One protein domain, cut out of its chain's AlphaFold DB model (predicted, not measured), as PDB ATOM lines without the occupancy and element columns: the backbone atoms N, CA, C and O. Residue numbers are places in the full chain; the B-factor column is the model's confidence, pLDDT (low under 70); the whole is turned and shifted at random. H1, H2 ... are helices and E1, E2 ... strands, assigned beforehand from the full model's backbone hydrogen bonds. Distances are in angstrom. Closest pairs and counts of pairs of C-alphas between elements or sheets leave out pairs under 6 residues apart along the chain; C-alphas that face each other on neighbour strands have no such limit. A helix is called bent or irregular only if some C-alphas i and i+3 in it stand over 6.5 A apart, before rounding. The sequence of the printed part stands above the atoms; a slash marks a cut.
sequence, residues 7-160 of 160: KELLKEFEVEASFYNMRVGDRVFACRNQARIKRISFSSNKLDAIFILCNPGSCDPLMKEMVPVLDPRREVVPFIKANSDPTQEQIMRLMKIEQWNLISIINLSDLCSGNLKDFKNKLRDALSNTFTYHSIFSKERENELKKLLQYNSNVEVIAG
ATOM      1  N   LYS A   7      18.342 -19.240  11.578       94.88
ATOM      2  CA  LYS A   7      17.772 -17.906  11.818       94.88
ATOM      3  C   LYS A   7      18.304 -16.868  10.833       94.88
ATOM      4  O   LYS A   7      17.529 -16.041  10.373       94.88
ATOM      5  N   GLU A   8      19.594 -16.912  10.514       95.81
ATOM      6  CA  GLU A   8      20.185 -15.996   9.535       95.81
ATOM      7  C   GLU A   8      19.768 -16.353   8.104       95.81
ATOM      8  O   GLU A   8      19.414 -15.460   7.342       95.81
ATOM      9  N   LEU A   9      19.703 -17.646   7.756       96.62
ATOM     10  CA  LEU A   9      19.217 -18.081   6.438       96.62
ATOM     11  C   LEU A   9      17.781 -17.601   6.174       96.62
ATOM     12  O   LEU A   9      17.492 -17.078   5.100       96.62
ATOM     13  N   LEU A  10      16.897 -17.702   7.169       95.75
ATOM     14  CA  LEU A  10      15.492 -17.296   7.053       95.75
ATOM     15  C   LEU A  10      15.268 -15.771   7.005       95.75
ATOM     16  O   LEU A  10      14.145 -15.336   6.771       95.75
ATOM     17  N   LYS A  11      16.306 -14.947   7.210       96.81
ATOM     18  CA  LYS A  11      16.235 -13.502   6.917       96.81
ATOM     19  C   LYS A  11      16.429 -13.193   5.434       96.81
ATOM     20  O   LYS A  11      16.086 -12.099   5.000       96.81
ATOM     21  N   GLU A  12      17.016 -14.117   4.678       97.25
ATOM     22  CA  GLU A  12      17.342 -13.927   3.261       97.25
ATOM     23  C   GLU A  12      16.474 -14.775   2.341       97.25
ATOM     24  O   GLU A  12      16.197 -14.354   1.217       97.25
ATOM     25  N   PHE A  13      16.048 -15.948   2.810       98.06
ATOM     26  CA  PHE A  13      15.303 -16.917   2.022       98.06
ATOM     27  C   PHE A  13      13.956 -17.258   2.646       98.06
ATOM     28  O   PHE A  13      13.815 -17.362   3.864       98.06
ATOM     29  N   GLU A  14      12.990 -17.520   1.780       97.19
ATOM     30  CA  GLU A  14      11.707 -18.112   2.118       97.19
ATOM     31  C   GLU A  14      11.542 -19.468   1.430       97.19
ATOM     32  O   GLU A  14      12.135 -19.733   0.378       97.19
ATOM     33  N   VAL A  15      10.738 -20.335   2.050       97.06
ATOM     34  CA  VAL A  15      10.355 -21.629   1.487       97.06
ATOM     35  C   VAL A  15       8.865 -21.611   1.203       97.06
ATOM     36  O   VAL A  15       8.042 -21.298   2.068       97.06
ATOM     37  N   GLU A  16       8.522 -22.002  -0.010       96.56
ATOM     38  CA  GLU A  16       7.158 -22.315  -0.399       96.56
ATOM     39  C   GLU A  16       7.116 -23.734  -0.951       96.56
ATOM     40  O   GLU A  16       8.091 -24.238  -1.510       96.56
ATOM     41  N   ALA A  17       5.996 -24.417  -0.781       95.88
ATOM     42  CA  ALA A  17       5.830 -25.755  -1.311       95.88
ATOM     43  C   ALA A  17       4.391 -26.001  -1.736       95.88
ATOM     44  O   ALA A  17       3.444 -25.386  -1.245       95.88
ATOM     45  N   SER A  18       4.260 -26.896  -2.700       95.44
ATOM     46  CA  SER A  18       3.000 -27.273  -3.303       95.44
ATOM     47  C   SER A  18       2.513 -28.550  -2.623       95.44
ATOM     48  O   SER A  18       2.937 -29.664  -2.939       95.44
ATOM     49  N   PHE A  19       1.698 -28.351  -1.585       95.94
ATOM     50  CA  PHE A  19       1.128 -29.409  -0.754       95.94
ATOM     51  C   PHE A  19      -0.297 -29.735  -1.181       95.94
ATOM     52  O   PHE A  19      -1.066 -28.845  -1.540       95.94
ATOM     53  N   TYR A  20      -0.681 -31.000  -1.059       96.19
ATOM     54  CA  TYR A  20      -2.058 -31.442  -1.246       96.19
ATOM     55  C   TYR A  20      -2.318 -32.756  -0.512       96.19
ATOM     56  O   TYR A  20      -1.399 -33.496  -0.177       96.19
ATOM     57  N   ASN A  21      -3.584 -33.070  -0.284       96.12
ATOM     58  CA  ASN A  21      -4.026 -34.345   0.259       96.12
ATOM     59  C   ASN A  21      -4.698 -35.144  -0.861       96.12
ATOM     60  O   ASN A  21      -5.767 -34.764  -1.328       96.12
ATOM     61  N   MET A  22      -4.086 -36.233  -1.318       96.50
ATOM     62  CA  MET A  22      -4.670 -37.081  -2.362       96.50
ATOM     63  C   MET A  22      -5.667 -38.055  -1.744       96.50
ATOM     64  O   MET A  22      -5.272 -38.864  -0.903       96.50
ATOM     65  N   ARG A  23      -6.932 -38.017  -2.166       96.75
ATOM     66  CA  ARG A  23      -7.909 -39.050  -1.804       96.75
ATOM     67  C   ARG A  23      -7.873 -40.182  -2.828       96.75
ATOM     68  O   ARG A  23      -7.975 -39.935  -4.023       96.75
ATOM     69  N   VAL A  24      -7.714 -41.417  -2.360       95.00
ATOM     70  CA  VAL A  24      -7.719 -42.624  -3.200       95.00
ATOM     71  C   VAL A  24      -8.567 -43.679  -2.502       95.00
ATOM     72  O   VAL A  24      -8.166 -44.217  -1.468       95.00
ATOM     73  N   GLY A  25      -9.770 -43.920  -3.027       92.00
ATOM     74  CA  GLY A  25     -10.800 -44.665  -2.301       92.00
ATOM     75  C   GLY A  25     -11.083 -44.006  -0.947       92.00
ATOM     76  O   GLY A  25     -11.271 -42.793  -0.866       92.00
ATOM     77  N   ASP A  26     -11.023 -44.794   0.126       92.81
ATOM     78  CA  ASP A  26     -11.250 -44.323   1.501       92.81
ATOM     79  C   ASP A  26      -9.981 -43.794   2.196       92.81
ATOM     80  O   ASP A  26     -10.003 -43.438   3.378       92.81
ATOM     81  N   ARG A  27      -8.842 -43.744   1.492       94.88
ATOM     82  CA  ARG A  27      -7.563 -43.272   2.039       94.88
ATOM     83  C   ARG A  27      -7.272 -41.838   1.630       94.88
ATOM     84  O   ARG A  27      -7.631 -41.392   0.543       94.88
ATOM     85  N   VAL A  28      -6.555 -41.130   2.501       96.06
ATOM     86  CA  VAL A  28      -6.030 -39.791   2.234       96.06
ATOM     87  C   VAL A  28      -4.523 -39.791   2.468       96.06
ATOM     88  O   VAL A  28      -4.060 -40.110   3.561       96.06
ATOM     89  N   PHE A  29      -3.767 -39.410   1.443       95.00
ATOM     90  CA  PHE A  29      -2.311 -39.342   1.469       95.00
ATOM     91  C   PHE A  29      -1.851 -37.885   1.468       95.00
ATOM     92  O   PHE A  29      -2.110 -37.150   0.515       95.00
ATOM     93  N   ALA A  30      -1.130 -37.473   2.512       94.56
ATOM     94  CA  ALA A  30      -0.471 -36.170   2.540       94.56
ATOM     95  C   ALA A  30       0.679 -36.147   1.527       94.56
ATOM     96  O   ALA A  30       1.579 -36.992   1.580       94.56
ATOM     97  N   CYS A  31       0.632 -35.181   0.616       94.56
ATOM     98  CA  CYS A  31       1.518 -35.092  -0.529       94.56
ATOM     99  C   CYS A  31       2.159 -33.703  -0.677       94.56
ATOM    100  O   CYS A  31       1.590 -32.681  -0.288       94.56
ATOM    101  N   ARG A  32       3.339 -33.680  -1.295       94.12
ATOM    102  CA  ARG A  32       4.089 -32.504  -1.730       94.12
ATOM    103  C   ARG A  32       4.856 -32.858  -2.999       94.12
ATOM    104  O   ARG A  32       5.822 -33.615  -2.924       94.12
ATOM    105  N   ASN A  33       4.479 -32.292  -4.141       92.31
ATOM    106  CA  ASN A  33       5.178 -32.561  -5.405       92.31
ATOM    107  C   ASN A  33       6.437 -31.700  -5.591       92.31
ATOM    108  O   ASN A  33       7.425 -32.159  -6.165       92.31
ATOM    109  N   GLN A  34       6.422 -30.467  -5.082       93.12
ATOM    110  CA  GLN A  34       7.496 -29.501  -5.280       93.12
ATOM    111  C   GLN A  34       7.676 -28.606  -4.051       93.12
ATOM    112  O   GLN A  34       6.710 -28.231  -3.385       93.12
ATOM    113  N   ALA A  35       8.919 -28.218  -3.781       95.06
ATOM    114  CA  ALA A  35       9.255 -27.091  -2.916       95.06
ATOM    115  C   ALA A  35      10.113 -26.086  -3.688       95.06
ATOM    116  O   ALA A  35      10.762 -26.438  -4.671       95.06
ATOM    117  N   ARG A  36      10.125 -24.834  -3.257       95.81
ATOM    118  CA  ARG A  36      10.981 -23.780  -3.793       95.81
ATOM    119  C   ARG A  36      11.629 -23.042  -2.647       95.81
ATOM    120  O   ARG A  36      11.013 -22.835  -1.603       95.81
ATOM    121  N   ILE A  37      12.876 -22.655  -2.869       97.56
ATOM    122  CA  ILE A  37      13.596 -21.755  -1.979       97.56
ATOM    123  C   ILE A  37      13.876 -20.500  -2.780       97.56
ATOM    124  O   ILE A  37      14.426 -20.571  -3.882       97.56
ATOM    125  N   LYS A  38      13.465 -19.365  -2.229       97.81
ATOM    126  CA  LYS A  38      13.484 -18.084  -2.917       97.81
ATOM    127  C   LYS A  38      14.128 -17.026  -2.041       97.81
ATOM    128  O   LYS A  38      13.822 -16.932  -0.858       97.81
ATOM    129  N   ARG A  39      15.005 -16.206  -2.614       97.50
ATOM    130  CA  ARG A  39      15.528 -15.010  -1.952       97.50
ATOM    131  C   ARG A  39      14.407 -13.972  -1.837       97.50
ATOM    132  O   ARG A  39      13.779 -13.652  -2.841       97.50
ATOM    133  N   ILE A  40      14.172 -13.428  -0.643       95.88
ATOM    134  CA  ILE A  40      12.982 -12.609  -0.315       95.88
ATOM    135  C   ILE A  40      12.796 -11.398  -1.253       95.88
ATOM    136  O   ILE A  40      11.671 -11.028  -1.575       95.88
ATOM    137  N   SER A  41      13.881 -10.787  -1.733       90.75
ATOM    138  CA  SER A  41      13.835  -9.629  -2.641       90.75
ATOM    139  C   SER A  41      13.700  -9.983  -4.127       90.75
ATOM    140  O   SER A  41      13.578  -9.088  -4.964       90.75
ATOM    141  N   PHE A  42      13.737 -11.265  -4.487       93.94
ATOM    142  CA  PHE A  42      13.663 -11.704  -5.876       93.94
ATOM    143  C   PHE A  42      12.206 -11.755  -6.352       93.94
ATOM    144  O   PHE A  42      11.324 -12.235  -5.646       93.94
ATOM    145  N   SER A  43      11.917 -11.276  -7.559       90.56
ATOM    146  CA  SER A  43      10.545 -11.217  -8.099       90.56
ATOM    147  C   SER A  43      10.342 -12.016  -9.385       90.56
ATOM    148  O   SER A  43       9.205 -12.218  -9.805       90.56
ATOM    149  N   SER A  44      11.421 -12.499 -10.002       91.31
ATOM    150  CA  SER A  44      11.354 -13.326 -11.207       91.31
ATOM    151  C   SER A  44      11.051 -14.792 -10.870       91.31
ATOM    152  O   SER A  44      11.278 -15.252  -9.754       91.31
ATOM    153  N   ASN A  45      10.557 -15.532 -11.865       86.94
ATOM    154  CA  ASN A  45      10.329 -16.980 -11.795       86.94
ATOM    155  C   ASN A  45      11.452 -17.793 -12.458       86.94
ATOM    156  O   ASN A  45      11.314 -19.002 -12.632       86.94
ATOM    157  N   LYS A  46      12.547 -17.142 -12.870       91.06
ATOM    158  CA  LYS A  46      13.701 -17.827 -13.455       91.06
ATOM    159  C   LYS A  46      14.377 -18.685 -12.383       91.06
ATOM    160  O   LYS A  46      14.831 -18.140 -11.382       91.06
ATOM    161  N   LEU A  47      14.429 -19.997 -12.611       93.12
ATOM    162  CA  LEU A  47      15.180 -20.921 -11.766       93.12
ATOM    163  C   LEU A  47      16.676 -20.811 -12.072       93.12
ATOM    164  O   LEU A  47      17.066 -20.734 -13.237       93.12
ATOM    165  N   ASP A  48      17.489 -20.847 -11.025       95.12
ATOM    166  CA  ASP A  48      18.942 -20.971 -11.117       95.12
ATOM    167  C   ASP A  48      19.376 -22.444 -11.045       95.12
ATOM    168  O   ASP A  48      20.272 -22.864 -11.771       95.12
ATOM    169  N   ALA A  49      18.672 -23.254 -10.240       94.50
ATOM    170  CA  ALA A  49      18.907 -24.692 -10.125       94.50
ATOM    171  C   ALA A  49      17.621 -25.496  -9.851       94.50
ATOM    172  O   ALA A  49      16.638 -25.002  -9.282       94.50
ATOM    173  N   ILE A  50      17.655 -26.776 -10.221       93.56
ATOM    174  CA  ILE A  50      16.662 -27.798  -9.898       93.56
ATOM    175  C   ILE A  50      17.342 -28.916  -9.116       93.56
ATOM    176  O   ILE A  50      18.307 -29.524  -9.568       93.56
ATOM    177  N   PHE A  51      16.765 -29.242  -7.969       93.56
ATOM    178  CA  PHE A  51      17.118 -30.394  -7.161       93.56
ATOM    179  C   PHE A  51      16.077 -31.489  -7.365       93.56
ATOM    180  O   PHE A  51      14.884 -31.241  -7.199       93.56
ATOM    181  N   ILE A  52      16.509 -32.702  -7.692       91.62
ATOM    182  CA  ILE A  52      15.647 -33.885  -7.754       91.62
ATOM    183  C   ILE A  52      16.017 -34.773  -6.574       91.62
ATOM    184  O   ILE A  52      17.120 -35.313  -6.539       91.62
ATOM    185  N   LEU A  53      15.111 -34.896  -5.606       89.88
ATOM    186  CA  LEU A  53      15.387 -35.553  -4.328       89.88
ATOM    187  C   LEU A  53      14.312 -36.591  -3.995       89.88
ATOM    188  O   LEU A  53      13.127 -36.390  -4.252       89.88
ATOM    189  N   CYS A  54      14.695 -37.685  -3.331       79.19
ATOM    190  CA  CYS A  54      13.722 -38.618  -2.737       79.19
ATOM    191  C   CYS A  54      12.828 -37.918  -1.689       79.19
ATOM    192  O   CYS A  54      11.635 -38.194  -1.582       79.19
ATOM    193  N   ASN A  55      13.441 -36.974  -0.964       63.84
ATOM    194  CA  ASN A  55      12.873 -35.988  -0.041       63.84
ATOM    195  C   ASN A  55      11.777 -36.462   0.942       63.84
ATOM    196  O   ASN A  55      10.700 -35.858   1.000       63.84
ATOM    197  N   PRO A  56      12.070 -37.436   1.825       60.78
ATOM    198  CA  PRO A  56      11.324 -37.635   3.070       60.78
ATOM    199  C   PRO A  56      11.698 -36.557   4.117       60.78
ATOM    200  O   PRO A  56      12.008 -36.871   5.267       60.78
ATOM    201  N   GLY A  57      11.774 -35.294   3.689       68.81
ATOM    202  CA  GLY A  57      12.087 -34.151   4.541       68.81
ATOM    203  C   GLY A  57      10.873 -33.701   5.350       68.81
ATOM    204  O   GLY A  57       9.741 -33.752   4.874       68.81
ATOM    205  N   SER A  58      11.115 -33.206   6.564       81.12
ATOM    206  CA  SER A  58      10.098 -32.699   7.499       81.12
ATOM    207  C   SER A  58       9.588 -31.290   7.152       81.12
ATOM    208  O   SER A  58       9.289 -30.500   8.045       81.12
ATOM    209  N   CYS A  59       9.595 -30.914   5.874       84.38
ATOM    210  CA  CYS A  59       9.091 -29.616   5.445       84.38
ATOM    211  C   CYS A  59       7.564 -29.684   5.360       84.38
ATOM    212  O   CYS A  59       6.992 -30.446   4.580       84.38
ATOM    213  N   ASP A  60       6.935 -28.860   6.192       90.06
ATOM    214  CA  ASP A  60       5.501 -28.840   6.447       90.06
ATOM    215  C   ASP A  60       4.911 -27.462   6.112       90.06
ATOM    216  O   ASP A  60       5.604 -26.444   6.247       90.06
ATOM    217  N   PRO A  61       3.630 -27.389   5.712       93.06
ATOM    218  CA  PRO A  61       2.960 -26.119   5.456       93.06
ATOM    219  C   PRO A  61       2.856 -25.282   6.737       93.06
ATOM    220  O   PRO A  61       2.607 -25.818   7.818       93.06
ATOM    221  N   LEU A  62       2.987 -23.956   6.613       92.50
ATOM    222  CA  LEU A  62       2.750 -23.043   7.742       92.50
ATOM    223  C   LEU A  62       1.277 -23.027   8.173       92.50
ATOM    224  O   LEU A  62       0.993 -22.884   9.358       92.50
ATOM    225  N   MET A  63       0.354 -23.183   7.222       91.56
ATOM    226  CA  MET A  63      -1.093 -23.233   7.457       91.56
ATOM    227  C   MET A  63      -1.663 -24.503   6.827       91.56
ATOM    228  O   MET A  63      -1.738 -24.620   5.603       91.56
ATOM    229  N   LYS A  64      -2.044 -25.478   7.657       89.06
ATOM    230  CA  LYS A  64      -2.506 -26.797   7.191       89.06
ATOM    231  C   LYS A  64      -3.882 -26.732   6.531       89.06
ATOM    232  O   LYS A  64      -4.173 -27.526   5.645       89.06
ATOM    233  N   GLU A  65      -4.696 -25.760   6.917       90.38
ATOM    234  CA  GLU A  65      -6.051 -25.519   6.416       90.38
ATOM    235  C   GLU A  65      -6.051 -25.074   4.947       90.38
ATOM    236  O   GLU A  65      -7.054 -25.215   4.255       90.38
ATOM    237  N   MET A  66      -4.915 -24.564   4.456       91.31
ATOM    238  CA  MET A  66      -4.741 -24.176   3.057       91.31
ATOM    239  C   MET A  66      -4.422 -25.358   2.133       91.31
ATOM    240  O   MET A  66      -4.379 -25.174   0.919       91.31
ATOM    241  N   VAL A  67      -4.168 -26.555   2.677       95.12
ATOM    242  CA  VAL A  67      -3.800 -27.733   1.884       95.12
ATOM    243  C   VAL A  67      -5.058 -28.355   1.265       95.12
ATOM    244  O   VAL A  67      -5.878 -28.919   1.994       95.12
ATOM    245  N   PRO A  68      -5.233 -28.304  -0.070       96.06
ATOM    246  CA  PRO A  68      -6.430 -28.826  -0.713       96.06
ATOM    247  C   PRO A  68      -6.472 -30.354  -0.662       96.06
ATOM    248  O   PRO A  68      -5.442 -31.023  -0.756       96.06
ATOM    249  N   VAL A  69      -7.680 -30.914  -0.594       96.50
ATOM    250  CA  VAL A  69      -7.916 -32.328  -0.907       96.50
ATOM    251  C   VAL A  69      -8.171 -32.453  -2.408       96.50
ATOM    252  O   VAL A  69      -8.995 -31.717  -2.952       96.50
ATOM    253  N   LEU A  70      -7.465 -33.363  -3.076       95.94
ATOM    254  CA  LEU A  70      -7.583 -33.614  -4.510       95.94
ATOM    255  C   LEU A  70      -8.166 -34.998  -4.770       95.94
ATOM    256  O   LEU A  70      -7.745 -35.976  -4.152       95.94
ATOM    257  N   ASP A  71      -9.106 -35.036  -5.709       91.81
ATOM    258  CA  ASP A  71      -9.714 -36.222  -6.308       91.81
ATOM    259  C   ASP A  71     -10.478 -35.764  -7.574       91.81
ATOM    260  O   ASP A  71     -11.545 -35.156  -7.443       91.81
ATOM    261  N   PRO A  72      -9.922 -35.894  -8.796       91.25
ATOM    262  CA  PRO A  72      -8.633 -36.500  -9.143       91.25
ATOM    263  C   PRO A  72      -7.428 -35.570  -8.882       91.25
ATOM    264  O   PRO A  72      -7.576 -34.388  -8.551       91.25
ATOM    265  N   ARG A  73      -6.207 -36.096  -9.076       90.50
ATOM    266  CA  ARG A  73      -4.957 -35.314  -9.019       90.50
ATOM    267  C   ARG A  73      -4.977 -34.163 -10.034       90.50
ATOM    268  O   ARG A  73      -5.478 -34.304 -11.147       90.50
ATOM    269  N   ARG A  74      -4.346 -33.044  -9.673       90.06
ATOM    270  CA  ARG A  74      -4.060 -31.917 -10.572       90.06
ATOM    271  C   ARG A  74      -2.555 -31.765 -10.760       90.06
ATOM    272  O   ARG A  74      -1.804 -31.938  -9.807       90.06
ATOM    273  N   GLU A  75      -2.132 -31.432 -11.976       85.12
ATOM    274  CA  GLU A  75      -0.724 -31.147 -12.291       85.12
ATOM    275  C   GLU A  75      -0.237 -29.885 -11.565       85.12
ATOM    276  O   GLU A  75       0.855 -29.860 -11.004       85.12
ATOM    277  N   VAL A  76      -1.078 -28.847 -11.537       88.38
ATOM    278  CA  VAL A  76      -0.772 -27.573 -10.887       88.38
ATOM    279  C   VAL A  76      -1.504 -27.496  -9.556       88.38
ATOM    280  O   VAL A  76      -2.735 -27.456  -9.505       88.38
ATOM    281  N   VAL A  77      -0.723 -27.436  -8.483       92.19
ATOM    282  CA  VAL A  77      -1.190 -27.196  -7.119       92.19
ATOM    283  C   VAL A  77      -0.511 -25.915  -6.615       92.19
ATOM    284  O   VAL A  77       0.705 -25.777  -6.791       92.19
ATOM    285  N   PRO A  78      -1.256 -24.949  -6.043       92.44
ATOM    286  CA  PRO A  78      -0.681 -23.687  -5.583       92.44
ATOM    287  C   PRO A  78       0.449 -23.884  -4.573       92.44
ATOM    288  O   PRO A  78       0.386 -24.763  -3.713       92.44
ATOM    289  N   PHE A  79       1.464 -23.028  -4.656       94.56
ATOM    290  CA  PHE A  79       2.481 -22.932  -3.619       94.56
ATOM    291  C   PHE A  79       1.917 -22.193  -2.412       94.56
ATOM    292  O   PHE A  79       1.271 -21.152  -2.546       94.56
ATOM    293  N   ILE A  80       2.179 -22.736  -1.230       95.75
ATOM    294  CA  ILE A  80       1.900 -22.090   0.050       95.75
ATOM    295  C   ILE A  80       3.187 -22.017   0.862       95.75
ATOM    296  O   ILE A  80       4.113 -22.806   0.660       95.75
ATOM    297  N   LYS A  81       3.255 -21.070   1.799       96.25
ATOM    298  CA  LYS A  81       4.433 -20.923   2.658       96.25
ATOM    299  C   LYS A  81       4.665 -22.185   3.490       96.25
ATOM    300  O   LYS A  81       3.721 -22.774   4.023       96.25
ATOM    301  N   ALA A  82       5.929 -22.559   3.634       95.62
ATOM    302  CA  ALA A  82       6.344 -23.774   4.315       95.62
ATOM    303  C   ALA A  82       7.451 -23.496   5.336       95.62
ATOM    304  O   ALA A  82       8.230 -22.552   5.201       95.62
ATOM    305  N   ASN A  83       7.543 -24.356   6.347       94.00
ATOM    306  CA  ASN A  83       8.730 -24.430   7.188       94.00
ATOM    307  C   ASN A  83       9.882 -25.067   6.406       94.00
ATOM    308  O   ASN A  83       9.674 -26.044   5.680       94.00
ATOM    309  N   SER A  84      11.098 -24.550   6.605       93.50
ATOM    310  CA  SER A  84      12.302 -25.183   6.071       93.50
ATOM    311  C   SER A  84      12.678 -26.446   6.852       93.50
ATOM    312  O   SER A  84      12.548 -26.482   8.082       93.50
ATOM    313  N   ASP A  85      13.212 -27.441   6.146       91.44
ATOM    314  CA  ASP A  85      13.858 -28.625   6.722       91.44
ATOM    315  C   ASP A  85      15.404 -28.543   6.653       91.44
ATOM    316  O   ASP A  85      15.949 -27.668   5.968       91.44
ATOM    317  N   PRO A  86      16.147 -29.425   7.354       91.38
ATOM    318  CA  PRO A  86      17.611 -29.382   7.359       91.38
ATOM    319  C   PRO A  86      18.255 -29.501   5.971       91.38
ATOM    320  O   PRO A  86      19.305 -28.903   5.743       91.38
ATOM    321  N   THR A  87      17.642 -30.234   5.036       91.75
ATOM    322  CA  THR A  87      18.147 -30.372   3.660       91.75
ATOM    323  C   THR A  87      18.026 -29.043   2.927       91.75
ATOM    324  O   THR A  87      18.991 -28.566   2.333       91.75
ATOM    325  N   GLN A  88      16.865 -28.399   3.030       94.56
ATOM    326  CA  GLN A  88      16.625 -27.075   2.461       94.56
ATOM    327  C   GLN A  88      17.558 -26.019   3.063       94.56
ATOM    328  O   GLN A  88      18.046 -25.155   2.342       94.56
ATOM    329  N   GLU A  89      17.886 -26.111   4.354       94.88
ATOM    330  CA  GLU A  89      18.866 -25.222   4.987       94.88
ATOM    331  C   GLU A  89      20.285 -25.410   4.426       94.88
ATOM    332  O   GLU A  89      21.017 -24.431   4.284       94.88
ATOM    333  N   GLN A  90      20.692 -26.636   4.070       94.25
ATOM    334  CA  GLN A  90      21.961 -26.847   3.358       94.25
ATOM    335  C   GLN A  90      21.918 -26.260   1.946       94.25
ATOM    336  O   GLN A  90      22.869 -25.598   1.533       94.25
ATOM    337  N   ILE A  91      20.798 -26.420   1.238       95.62
ATOM    338  CA  ILE A  91      20.612 -25.820  -0.088       95.62
ATOM    339  C   ILE A  91      20.671 -24.289  -0.000       95.62
ATOM    340  O   ILE A  91      21.340 -23.673  -0.817       95.62
ATOM    341  N   MET A  92      20.081 -23.655   1.020       97.06
ATOM    342  CA  MET A  92      20.199 -22.201   1.227       97.06
ATOM    343  C   MET A  92      21.656 -21.747   1.402       97.06
ATOM    344  O   MET A  92      22.037 -20.687   0.908       97.06
ATOM    345  N   ARG A  93      22.493 -22.537   2.091       96.19
ATOM    346  CA  ARG A  93      23.931 -22.236   2.218       96.19
ATOM    347  C   ARG A  93      24.633 -22.314   0.865       96.19
ATOM    348  O   ARG A  93      25.413 -21.420   0.553       96.19
ATOM    349  N   LEU A  94      24.309 -23.321   0.053       95.56
ATOM    350  CA  LEU A  94      24.809 -23.428  -1.318       95.56
ATOM    351  C   LEU A  94      24.333 -22.251  -2.184       95.56
ATOM    352  O   LEU A  94      25.154 -21.596  -2.812       95.56
ATOM    353  N   MET A  95      23.050 -21.884  -2.117       96.50
ATOM    354  CA  MET A  95      22.501 -20.718  -2.822       96.50
ATOM    355  C   MET A  95      23.227 -19.412  -2.466       96.50
ATOM    356  O   MET A  95      23.296 -18.506  -3.290       96.50
ATOM    357  N   LYS A  96      23.768 -19.274  -1.247       95.81
ATOM    358  CA  LYS A  96      24.605 -18.115  -0.895       95.81
ATOM    359  C   LYS A  96      25.963 -18.135  -1.588       95.81
ATOM    360  O   LYS A  96      26.424 -17.069  -1.982       95.81
ATOM    361  N   ILE A  97      26.593 -19.304  -1.697       95.12
ATOM    362  CA  ILE A  97      27.899 -19.473  -2.350       95.12
ATOM    363  C   ILE A  97      27.757 -19.211  -3.852       95.12
ATOM    364  O   ILE A  97      28.482 -18.387  -4.397       95.12
ATOM    365  N   GLU A  98      26.749 -19.822  -4.473       95.44
ATOM    366  CA  GLU A  98      26.489 -19.742  -5.916       95.44
ATOM    367  C   GLU A  98      25.712 -18.484  -6.335       95.44
ATOM    368  O   GLU A  98      25.427 -18.267  -7.508       95.44
ATOM    369  N   GLN A  99      25.331 -17.642  -5.368       95.81
ATOM    370  CA  GLN A  99      24.521 -16.437  -5.585       95.81
ATOM    371  C   GLN A  99      23.166 -16.701  -6.271       95.81
ATOM    372  O   GLN A  99      22.580 -15.804  -6.881       95.81
ATOM    373  N   TRP A 100      22.619 -17.907  -6.118       96.81
ATOM    374  CA  TRP A 100      21.290 -18.251  -6.611       96.81
ATOM    375  C   TRP A 100      20.192 -17.494  -5.856       96.81
ATOM    376  O   TRP A 100      20.287 -17.186  -4.657       96.81
ATOM    377  N   ASN A 101      19.122 -17.195  -6.581       97.25
ATOM    378  CA  ASN A 101      17.960 -16.456  -6.118       97.25
ATOM    379  C   ASN A 101      16.721 -17.334  -6.010       97.25
ATOM    380  O   ASN A 101      15.939 -17.144  -5.080       97.25
ATOM    381  N   LEU A 102      16.534 -18.281  -6.927       96.88
ATOM    382  CA  LEU A 102      15.376 -19.163  -6.925       96.88
ATOM    383  C   LEU A 102      15.770 -20.562  -7.386       96.88
ATOM    384  O   LEU A 102      16.266 -20.751  -8.492       96.88
ATOM    385  N   ILE A 103      15.478 -21.554  -6.554       96.25
ATOM    386  CA  ILE A 103      15.635 -22.963  -6.916       96.25
ATOM    387  C   ILE A 103      14.322 -23.710  -6.739       96.25
ATOM    388  O   ILE A 103      13.425 -23.286  -6.004       96.25
ATOM    389  N   SER A 104      14.227 -24.856  -7.399       94.38
ATOM    390  CA  SER A 104      13.123 -25.796  -7.248       94.38
ATOM    391  C   SER A 104      13.630 -27.134  -6.734       94.38
ATOM    392  O   SER A 104      14.637 -27.634  -7.212       94.38
ATOM    393  N   ILE A 105      12.883 -27.756  -5.832       94.38
ATOM    394  CA  ILE A 105      13.079 -29.132  -5.385       94.38
ATOM    395  C   ILE A 105      11.897 -29.953  -5.894       94.38
ATOM    396  O   ILE A 105      10.758 -29.696  -5.507       94.38
ATOM    397  N   ILE A 106      12.169 -30.925  -6.756       91.94
ATOM    398  CA  ILE A 106      11.209 -31.886  -7.297       91.94
ATOM    399  C   ILE A 106      11.371 -33.188  -6.516       91.94
ATOM    400  O   ILE A 106      12.482 -33.715  -6.404       91.94
ATOM    401  N   ASN A 107      10.270 -33.716  -5.985       90.38
ATOM    402  CA  ASN A 107      10.315 -34.964  -5.235       90.38
ATOM    403  C   ASN A 107      10.130 -36.170  -6.163       90.38
ATOM    404  O   ASN A 107       9.277 -36.169  -7.049       90.38
ATOM    405  N   LEU A 108      10.892 -37.239  -5.921       91.62
ATOM    406  CA  LEU A 108      10.704 -38.515  -6.625       91.62
ATOM    407  C   LEU A 108       9.345 -39.153  -6.328       91.62
ATOM    408  O   LEU A 108       8.791 -39.869  -7.163       91.62
ATOM    409  N   SER A 109       8.837 -38.907  -5.125       93.19
ATOM    410  CA  SER A 109       7.541 -39.335  -4.628       93.19
ATOM    411  C   SER A 109       6.895 -38.163  -3.914       93.19
ATOM    412  O   SER A 109       7.521 -37.545  -3.056       93.19
ATOM    413  N   ASP A 110       5.629 -37.905  -4.215       93.44
ATOM    414  CA  ASP A 110       4.898 -36.820  -3.580       93.44
ATOM    415  C   ASP A 110       4.556 -37.163  -2.118       93.44
ATOM    416  O   ASP A 110       4.240 -36.263  -1.358       93.44
ATOM    417  N   LEU A 111       4.647 -38.426  -1.678       93.62
ATOM    418  CA  LEU A 111       4.305 -38.840  -0.309       93.62
ATOM    419  C   LEU A 111       5.158 -38.114   0.746       93.62
ATOM    420  O   LEU A 111       6.356 -38.375   0.880       93.62
ATOM    421  N   CYS A 112       4.524 -37.274   1.566       91.69
ATOM    422  CA  CYS A 112       5.195 -36.603   2.675       91.69
ATOM    423  C   CYS A 112       5.560 -37.609   3.767       91.69
ATOM    424  O   CYS A 112       4.718 -38.378   4.235       91.69
ATOM    425  N   SER A 113       6.799 -37.578   4.243       87.06
ATOM    426  CA  SER A 113       7.266 -38.391   5.363       87.06
ATOM    427  C   SER A 113       8.394 -37.675   6.089       87.06
ATOM    428  O   SER A 113       9.156 -36.972   5.445       87.06
ATOM    429  N   GLY A 114       8.504 -37.852   7.407       80.44
ATOM    430  CA  GLY A 114       9.592 -37.256   8.192       80.44
ATOM    431  C   GLY A 114      10.851 -38.124   8.283       80.44
ATOM    432  O   GLY A 114      11.855 -37.676   8.829       80.44
ATOM    433  N   ASN A 115      10.802 -39.387   7.836       84.62
ATOM    434  CA  ASN A 115      11.959 -40.284   7.819       84.62
ATOM    435  C   ASN A 115      11.757 -41.474   6.866       84.62
ATOM    436  O   ASN A 115      10.642 -41.828   6.495       84.62
ATOM    437  N   LEU A 116      12.845 -42.166   6.522       86.06
ATOM    438  CA  LEU A 116      12.809 -43.259   5.546       86.06
ATOM    439  C   LEU A 116      11.973 -44.477   5.991       86.06
ATOM    440  O   LEU A 116      11.421 -45.185   5.150       86.06
ATOM    441  N   LYS A 117      11.878 -44.753   7.300       88.88
ATOM    442  CA  LYS A 117      11.079 -45.878   7.819       88.88
ATOM    443  C   LYS A 117       9.585 -45.613   7.623       88.88
ATOM    444  O   LYS A 117       8.880 -46.483   7.120       88.88
ATOM    445  N   ASP A 118       9.130 -44.416   7.981       89.75
ATOM    446  CA  ASP A 118       7.762 -43.956   7.743       89.75
ATOM    447  C   ASP A 118       7.455 -43.897   6.239       89.75
ATOM    448  O   ASP A 118       6.435 -44.424   5.797       89.75
ATOM    449  N   PHE A 119       8.391 -43.393   5.430       90.81
ATOM    450  CA  PHE A 119       8.247 -43.358   3.975       90.81
ATOM    451  C   PHE A 119       8.017 -44.751   3.379       90.81
ATOM    452  O   PHE A 119       7.101 -44.933   2.581       90.81
ATOM    453  N   LYS A 120       8.787 -45.763   3.803       91.81
ATOM    454  CA  LYS A 120       8.596 -47.155   3.358       91.81
ATOM    455  C   LYS A 120       7.200 -47.686   3.690       91.81
ATOM    456  O   LYS A 120       6.622 -48.410   2.883       91.81
ATOM    457  N   ASN A 121       6.661 -47.341   4.858       92.88
ATOM    458  CA  ASN A 121       5.314 -47.750   5.247       92.88
ATOM    459  C   ASN A 121       4.253 -47.048   4.393       92.88
ATOM    460  O   ASN A 121       3.376 -47.719   3.858       92.88
ATOM    461  N   LYS A 122       4.378 -45.730   4.191       92.81
ATOM    462  CA  LYS A 122       3.475 -44.955   3.326       92.81
ATOM    463  C   LYS A 122       3.509 -45.425   1.878       92.81
ATOM    464  O   LYS A 122       2.465 -45.501   1.247       92.81
ATOM    465  N   LEU A 123       4.684 -45.790   1.368       93.50
ATOM    466  CA  LEU A 123       4.830 -46.342   0.026       93.50
ATOM    467  C   LEU A 123       4.087 -47.679  -0.115       93.50
ATOM    468  O   LEU A 123       3.365 -47.880  -1.084       93.50
ATOM    469  N   ARG A 124       4.220 -48.584   0.865       94.25
ATOM    470  CA  ARG A 124       3.470 -49.855   0.875       94.25
ATOM    471  C   ARG A 124       1.962 -49.634   0.946       94.25
ATOM    472  O   ARG A 124       1.226 -50.342   0.264       94.25
ATOM    473  N   ASP A 125       1.519 -48.669   1.747       94.25
ATOM    474  CA  ASP A 125       0.104 -48.312   1.861       94.25
ATOM    475  C   ASP A 125      -0.420 -47.721   0.543       94.25
ATOM    476  O   ASP A 125      -1.428 -48.185   0.019       94.25
ATOM    477  N   ALA A 126       0.315 -46.792  -0.073       94.38
ATOM    478  CA  ALA A 126      -0.030 -46.221  -1.376       94.38
ATOM    479  C   ALA A 126      -0.189 -47.308  -2.453       94.38
ATOM    480  O   ALA A 126      -1.220 -47.367  -3.121       94.38
ATOM    481  N   LEU A 127       0.777 -48.230  -2.554       93.12
ATOM    482  CA  LEU A 127       0.727 -49.338  -3.512       93.12
ATOM    483  C   LEU A 127      -0.453 -50.286  -3.252       93.12
ATOM    484  O   LEU A 127      -1.144 -50.669  -4.194       93.12
ATOM    485  N   SER A 128      -0.722 -50.619  -1.986       95.25
ATOM    486  CA  SER A 128      -1.864 -51.467  -1.598       95.25
ATOM    487  C   SER A 128      -3.215 -50.840  -1.953       95.25
ATOM    488  O   SER A 128      -4.178 -51.558  -2.195       95.25
ATOM    489  N   ASN A 129      -3.279 -49.507  -2.011       93.81
ATOM    490  CA  ASN A 129      -4.479 -48.748  -2.360       93.81
ATOM    491  C   ASN A 129      -4.432 -48.199  -3.796       93.81
ATOM    492  O   ASN A 129      -5.144 -47.249  -4.112       93.81
ATOM    493  N   THR A 130      -3.609 -48.773  -4.684       92.31
ATOM    494  CA  THR A 130      -3.493 -48.398  -6.113       92.31
ATOM    495  C   THR A 130      -3.074 -46.948  -6.388       92.31
ATOM    496  O   THR A 130      -3.163 -46.467  -7.518       92.31
ATOM    497  N   PHE A 131      -2.555 -46.241  -5.387       94.19
ATOM    498  CA  PHE A 131      -1.967 -44.925  -5.581       94.19
ATOM    499  C   PHE A 131      -0.552 -45.098  -6.141       94.19
ATOM    500  O   PHE A 131       0.408 -45.182  -5.385       94.19
ATOM    501  N   THR A 132      -0.426 -45.189  -7.467       90.31
ATOM    502  CA  THR A 132       0.851 -45.362  -8.197       90.31
ATOM    503  C   THR A 132       1.397 -44.050  -8.769       90.31
ATOM    504  O   THR A 132       2.601 -43.892  -8.957       90.31
ATOM    505  N   TYR A 133       0.525 -43.065  -8.979       93.50
ATOM    506  CA  TYR A 133       0.844 -41.762  -9.573       93.50
ATOM    507  C   TYR A 133       1.365 -40.725  -8.559       93.50
ATOM    508  O   TYR A 133       1.366 -39.523  -8.822       93.50
ATOM    509  N   HIS A 134       1.832 -41.177  -7.390       93.31
ATOM    510  CA  HIS A 134       2.572 -40.337  -6.444       93.31
ATOM    511  C   HIS A 134       3.996 -40.046  -6.932       93.31
ATOM    512  O   HIS A 134       4.564 -39.028  -6.558       93.31
ATOM    513  N   SER A 135       4.593 -40.912  -7.758       93.31
ATOM    514  CA  SER A 135       5.938 -40.681  -8.286       93.31
ATOM    515  C   SER A 135       5.918 -39.776  -9.510       93.31
ATOM    516  O   SER A 135       5.099 -39.984 -10.406       93.31
ATOM    517  N   ILE A 136       6.847 -38.820  -9.599       91.88
ATOM    518  CA  ILE A 136       7.004 -37.967 -10.792       91.88
ATOM    519  C   ILE A 136       7.358 -38.776 -12.053       91.88
ATOM    520  O   ILE A 136       7.092 -38.330 -13.164       91.88
ATOM    521  N   PHE A 137       7.887 -39.992 -11.888       92.12
ATOM    522  CA  PHE A 137       8.191 -40.924 -12.978       92.12
ATOM    523  C   PHE A 137       7.035 -41.869 -13.338       92.12
ATOM    524  O   PHE A 137       7.200 -42.752 -14.177       92.12
ATOM    525  N   SER A 138       5.867 -41.717 -12.709       93.44
ATOM    526  CA  SER A 138       4.669 -42.454 -13.117       93.44
ATOM    527  C   SER A 138       4.250 -42.064 -14.536       93.44
ATOM    528  O   SER A 138       4.438 -40.924 -14.969       93.44
ATOM    529  N   LYS A 139       3.662 -43.011 -15.272       92.94
ATOM    530  CA  LYS A 139       3.239 -42.796 -16.664       92.94
ATOM    531  C   LYS A 139       2.233 -41.647 -16.768       92.94
ATOM    532  O   LYS A 139       2.265 -40.856 -17.703       92.94
ATOM    533  N   GLU A 140       1.380 -41.521 -15.762       93.00
ATOM    534  CA  GLU A 140       0.371 -40.481 -15.603       93.00
ATOM    535  C   GLU A 140       0.980 -39.073 -15.489       93.00
ATOM    536  O   GLU A 140       0.301 -38.087 -15.778       93.00
ATOM    537  N   ARG A 141       2.254 -38.964 -15.090       93.81
ATOM    538  CA  ARG A 141       2.966 -37.697 -14.857       93.81
ATOM    539  C   ARG A 141       4.052 -37.397 -15.888       93.81
ATOM    540  O   ARG A 141       4.772 -36.412 -15.742       93.81
ATOM    541  N   GLU A 142       4.136 -38.163 -16.976       92.56
ATOM    542  CA  GLU A 142       5.169 -37.983 -18.007       92.56
ATOM    543  C   GLU A 142       5.193 -36.552 -18.582       92.56
ATOM    544  O   GLU A 142       6.259 -35.962 -18.764       92.56
ATOM    545  N   ASN A 143       4.019 -35.958 -18.821       91.19
ATOM    546  CA  ASN A 143       3.916 -34.585 -19.322       91.19
ATOM    547  C   ASN A 143       4.383 -33.542 -18.295       91.19
ATOM    548  O   ASN A 143       5.036 -32.573 -18.673       91.19
ATOM    549  N   GLU A 144       4.080 -33.751 -17.012       92.06
ATOM    550  CA  GLU A 144       4.525 -32.880 -15.918       92.06
ATOM    551  C   GLU A 144       6.054 -32.898 -15.813       92.06
ATOM    552  O   GLU A 144       6.693 -31.847 -15.815       92.06
ATOM    553  N   LEU A 145       6.651 -34.094 -15.819       89.56
ATOM    554  CA  LEU A 145       8.102 -34.269 -15.794       89.56
ATOM    555  C   LEU A 145       8.778 -33.605 -17.002       89.56
ATOM    556  O   LEU A 145       9.755 -32.875 -16.835       89.56
ATOM    557  N   LYS A 146       8.246 -33.813 -18.215       88.69
ATOM    558  CA  LYS A 146       8.779 -33.180 -19.433       88.69
ATOM    559  C   LYS A 146       8.766 -31.662 -19.327       88.69
ATOM    560  O   LYS A 146       9.787 -31.045 -19.608       88.69
ATOM    561  N   LYS A 147       7.660 -31.063 -18.880       87.50
ATOM    562  CA  LYS A 147       7.573 -29.609 -18.683       87.50
ATOM    563  C   LYS A 147       8.600 -29.126 -17.661       87.50
ATOM    564  O   LYS A 147       9.323 -28.173 -17.943       87.50
ATOM    565  N   LEU A 148       8.713 -29.798 -16.513       84.06
ATOM    566  CA  LEU A 148       9.674 -29.431 -15.467       84.06
ATOM    567  C   LEU A 148      11.120 -29.401 -15.985       84.06
ATOM    568  O   LEU A 148      11.867 -28.498 -15.615       84.06
ATOM    569  N   LEU A 149      11.502 -30.332 -16.863       80.62
ATOM    570  CA  LEU A 149      12.851 -30.389 -17.434       80.62
ATOM    571  C   LEU A 149      13.038 -29.455 -18.645       80.62
ATOM    572  O   LEU A 149      14.059 -28.784 -18.753       80.62
ATOM    573  N   GLN A 150      12.058 -29.371 -19.550       79.00
ATOM    574  CA  GLN A 150      12.171 -28.603 -20.798       79.00
ATOM    575  C   GLN A 150      12.117 -27.088 -20.591       79.00
ATOM    576  O   GLN A 150      12.841 -26.362 -21.268       79.00
ATOM    577  N   TYR A 151      11.311 -26.591 -19.645       68.62
ATOM    578  CA  TYR A 151      11.242 -25.151 -19.355       68.62
ATOM    579  C   TYR A 151      12.519 -24.593 -18.707       68.62
ATOM    580  O   TYR A 151      12.632 -23.386 -18.509       68.62
ATOM    581  N   ASN A 152      13.483 -25.461 -18.396       69.19
ATOM    582  CA  ASN A 152      14.660 -25.156 -17.598       69.19
ATOM    583  C   ASN A 152      15.954 -25.610 -18.298       69.19
ATOM    584  O   ASN A 152      16.881 -26.094 -17.660       69.19
ATOM    585  N   SER A 153      16.036 -25.449 -19.622       63.47
ATOM    586  CA  SER A 153      17.122 -25.994 -20.457       63.47
ATOM    587  C   SER A 153      18.536 -25.475 -20.143       63.47
ATOM    588  O   SER A 153      19.502 -26.090 -20.577       63.47
ATOM    589  N   ASN A 154      18.662 -24.368 -19.403       76.62
ATOM    590  CA  ASN A 154      19.940 -23.779 -18.969       76.62
ATOM    591  C   ASN A 154      20.057 -23.711 -17.436       76.62
ATOM    592  O   ASN A 154      20.728 -22.830 -16.904       76.62
ATOM    593  N   VAL A 155      19.327 -24.575 -16.734       86.00
ATOM    594  CA  VAL A 155      19.281 -24.623 -15.272       86.00
ATOM    595  C   VAL A 155      20.120 -25.797 -14.802       86.00
ATOM    596  O   VAL A 155      20.059 -26.882 -15.382       86.00
ATOM    597  N   GLU A 156      20.901 -25.594 -13.748       87.00
ATOM    598  CA  GLU A 156      21.691 -26.675 -13.170       87.00
ATOM    599  C   GLU A 156      20.771 -27.733 -12.553       87.00
ATOM    600  O   GLU A 156      19.867 -27.408 -11.781       87.00
ATOM    601  N   VAL A 157      20.981 -29.008 -12.895       88.56
ATOM    602  CA  VAL A 157      20.197 -30.126 -12.355       88.56
ATOM    603  C   VAL A 157      21.072 -30.953 -11.425       88.56
ATOM    604  O   VAL A 157      22.064 -31.542 -11.849       88.56
ATOM    605  N   ILE A 158      20.672 -31.024 -10.159       88.62
ATOM    606  CA  ILE A 158      21.366 -31.761  -9.104       88.62
ATOM    607  C   ILE A 158      20.437 -32.873  -8.614       88.62
ATOM    608  O   ILE A 158      19.316 -32.609  -8.181       88.62
ATOM    609  N   ALA A 159      20.890 -34.124  -8.678       85.44
ATOM    610  CA  ALA A 159      20.119 -35.288  -8.239       85.44
ATOM    611  C   ALA A 159      20.792 -35.966  -7.039       85.44
ATOM    612  O   ALA A 159      22.015 -36.122  -7.031       85.44
ATOM    613  N   GLY A 160      19.995 -36.370  -6.044       76.62
ATOM    614  CA  GLY A 160      20.468 -37.000  -4.806       76.62
ATOM    615  C   GLY A 160      19.442 -37.889  -4.115       76.62
ATOM    616  O   GLY A 160      18.227 -37.773  -4.402       76.62
TER     617      GLY A 160
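AT A GLANCE: This is residues 7 to 160 of the 160 residues of an uncharacterized protein of Sporolactobacillus terrae (UniProt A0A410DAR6). One twisted sheet has a long hairpin, E1 and E2, running well past the short strands E4, E3 and E5. H1 packs on part of one face, over E2 and E4, H2 and H3 only graze the sheet, and the link of residues 54 to 85 loops round the E1 edge, where its residues 69 to 70 and 80 to 81 pair with E1. There are 154 residues printed, with named elements in the order E1 E2 E3 H1 E4 H2 H3 E5; the sheet, E1 E2 E4 E3 E5, is mixed, and so is the class, helices and strands. The whole is compact, with a radius of gyration of the C-alphas of 15.3 A and spans of 45 by 33 by 27 A.

HOW THE PARTS SIT: E1, residues 13 to 24, forms an antiparallel hairpin with E2, residues 27 to 39; N 16 and O 36 are 3.1 A apart. Residues 16 to 17 pair with 80 to 81, and 21 to 22 with 69 to 70. E4, residues 102 to 107, is antiparallel to E2, N 35 to O 105 2.9 A, and parallel to E3, residues 49 to 53, N 51 to O 104 2.8 A. E5, residues 156 to 159, is parallel to E3, N 50 to O 156 2.8 A. H1, residues 86 to 97, makes two layers, a helix on one face of the sheet: it is over E2 and E4 at a height of 9.0 A, its closest C-alphas to E2 being Met 92 and Ile 37, 7.4 A. E3, H1, E4 form a strand-helix-strand unit, parallel neighbour strands with a helix between; E4, H2 (residues 116 to 128), H3 (residues 139 to 150), E5 form a split one, with E3 between its strands; both crossovers are right-handed. H2 only grazes the sheet with residues 122 to 126, H3 with 145 to 149. Every O i to N i+4 pair is within hydrogen-bond range in H1 and H2, 6 of 8 in H3.

IN THESE COORDINATES: E1, 34.9 A long, begins at C-alpha 13 (15.303, -16.917, 2.022); E2 is 36.7 A long. H3 is irregular, C-alphas 140 and 143 being 7.8 A apart. E5 ends at C-alpha 159 (20.119, -35.288, -8.239).

THE WHOLE: The printed part has no cut; the farthest C-alphas, of Asp 26 and Ile 97, are 46.5 A apart. The link from E3 to H1 is long. pLDDT is under 70 at residues 55 to 57 and 151 to 153.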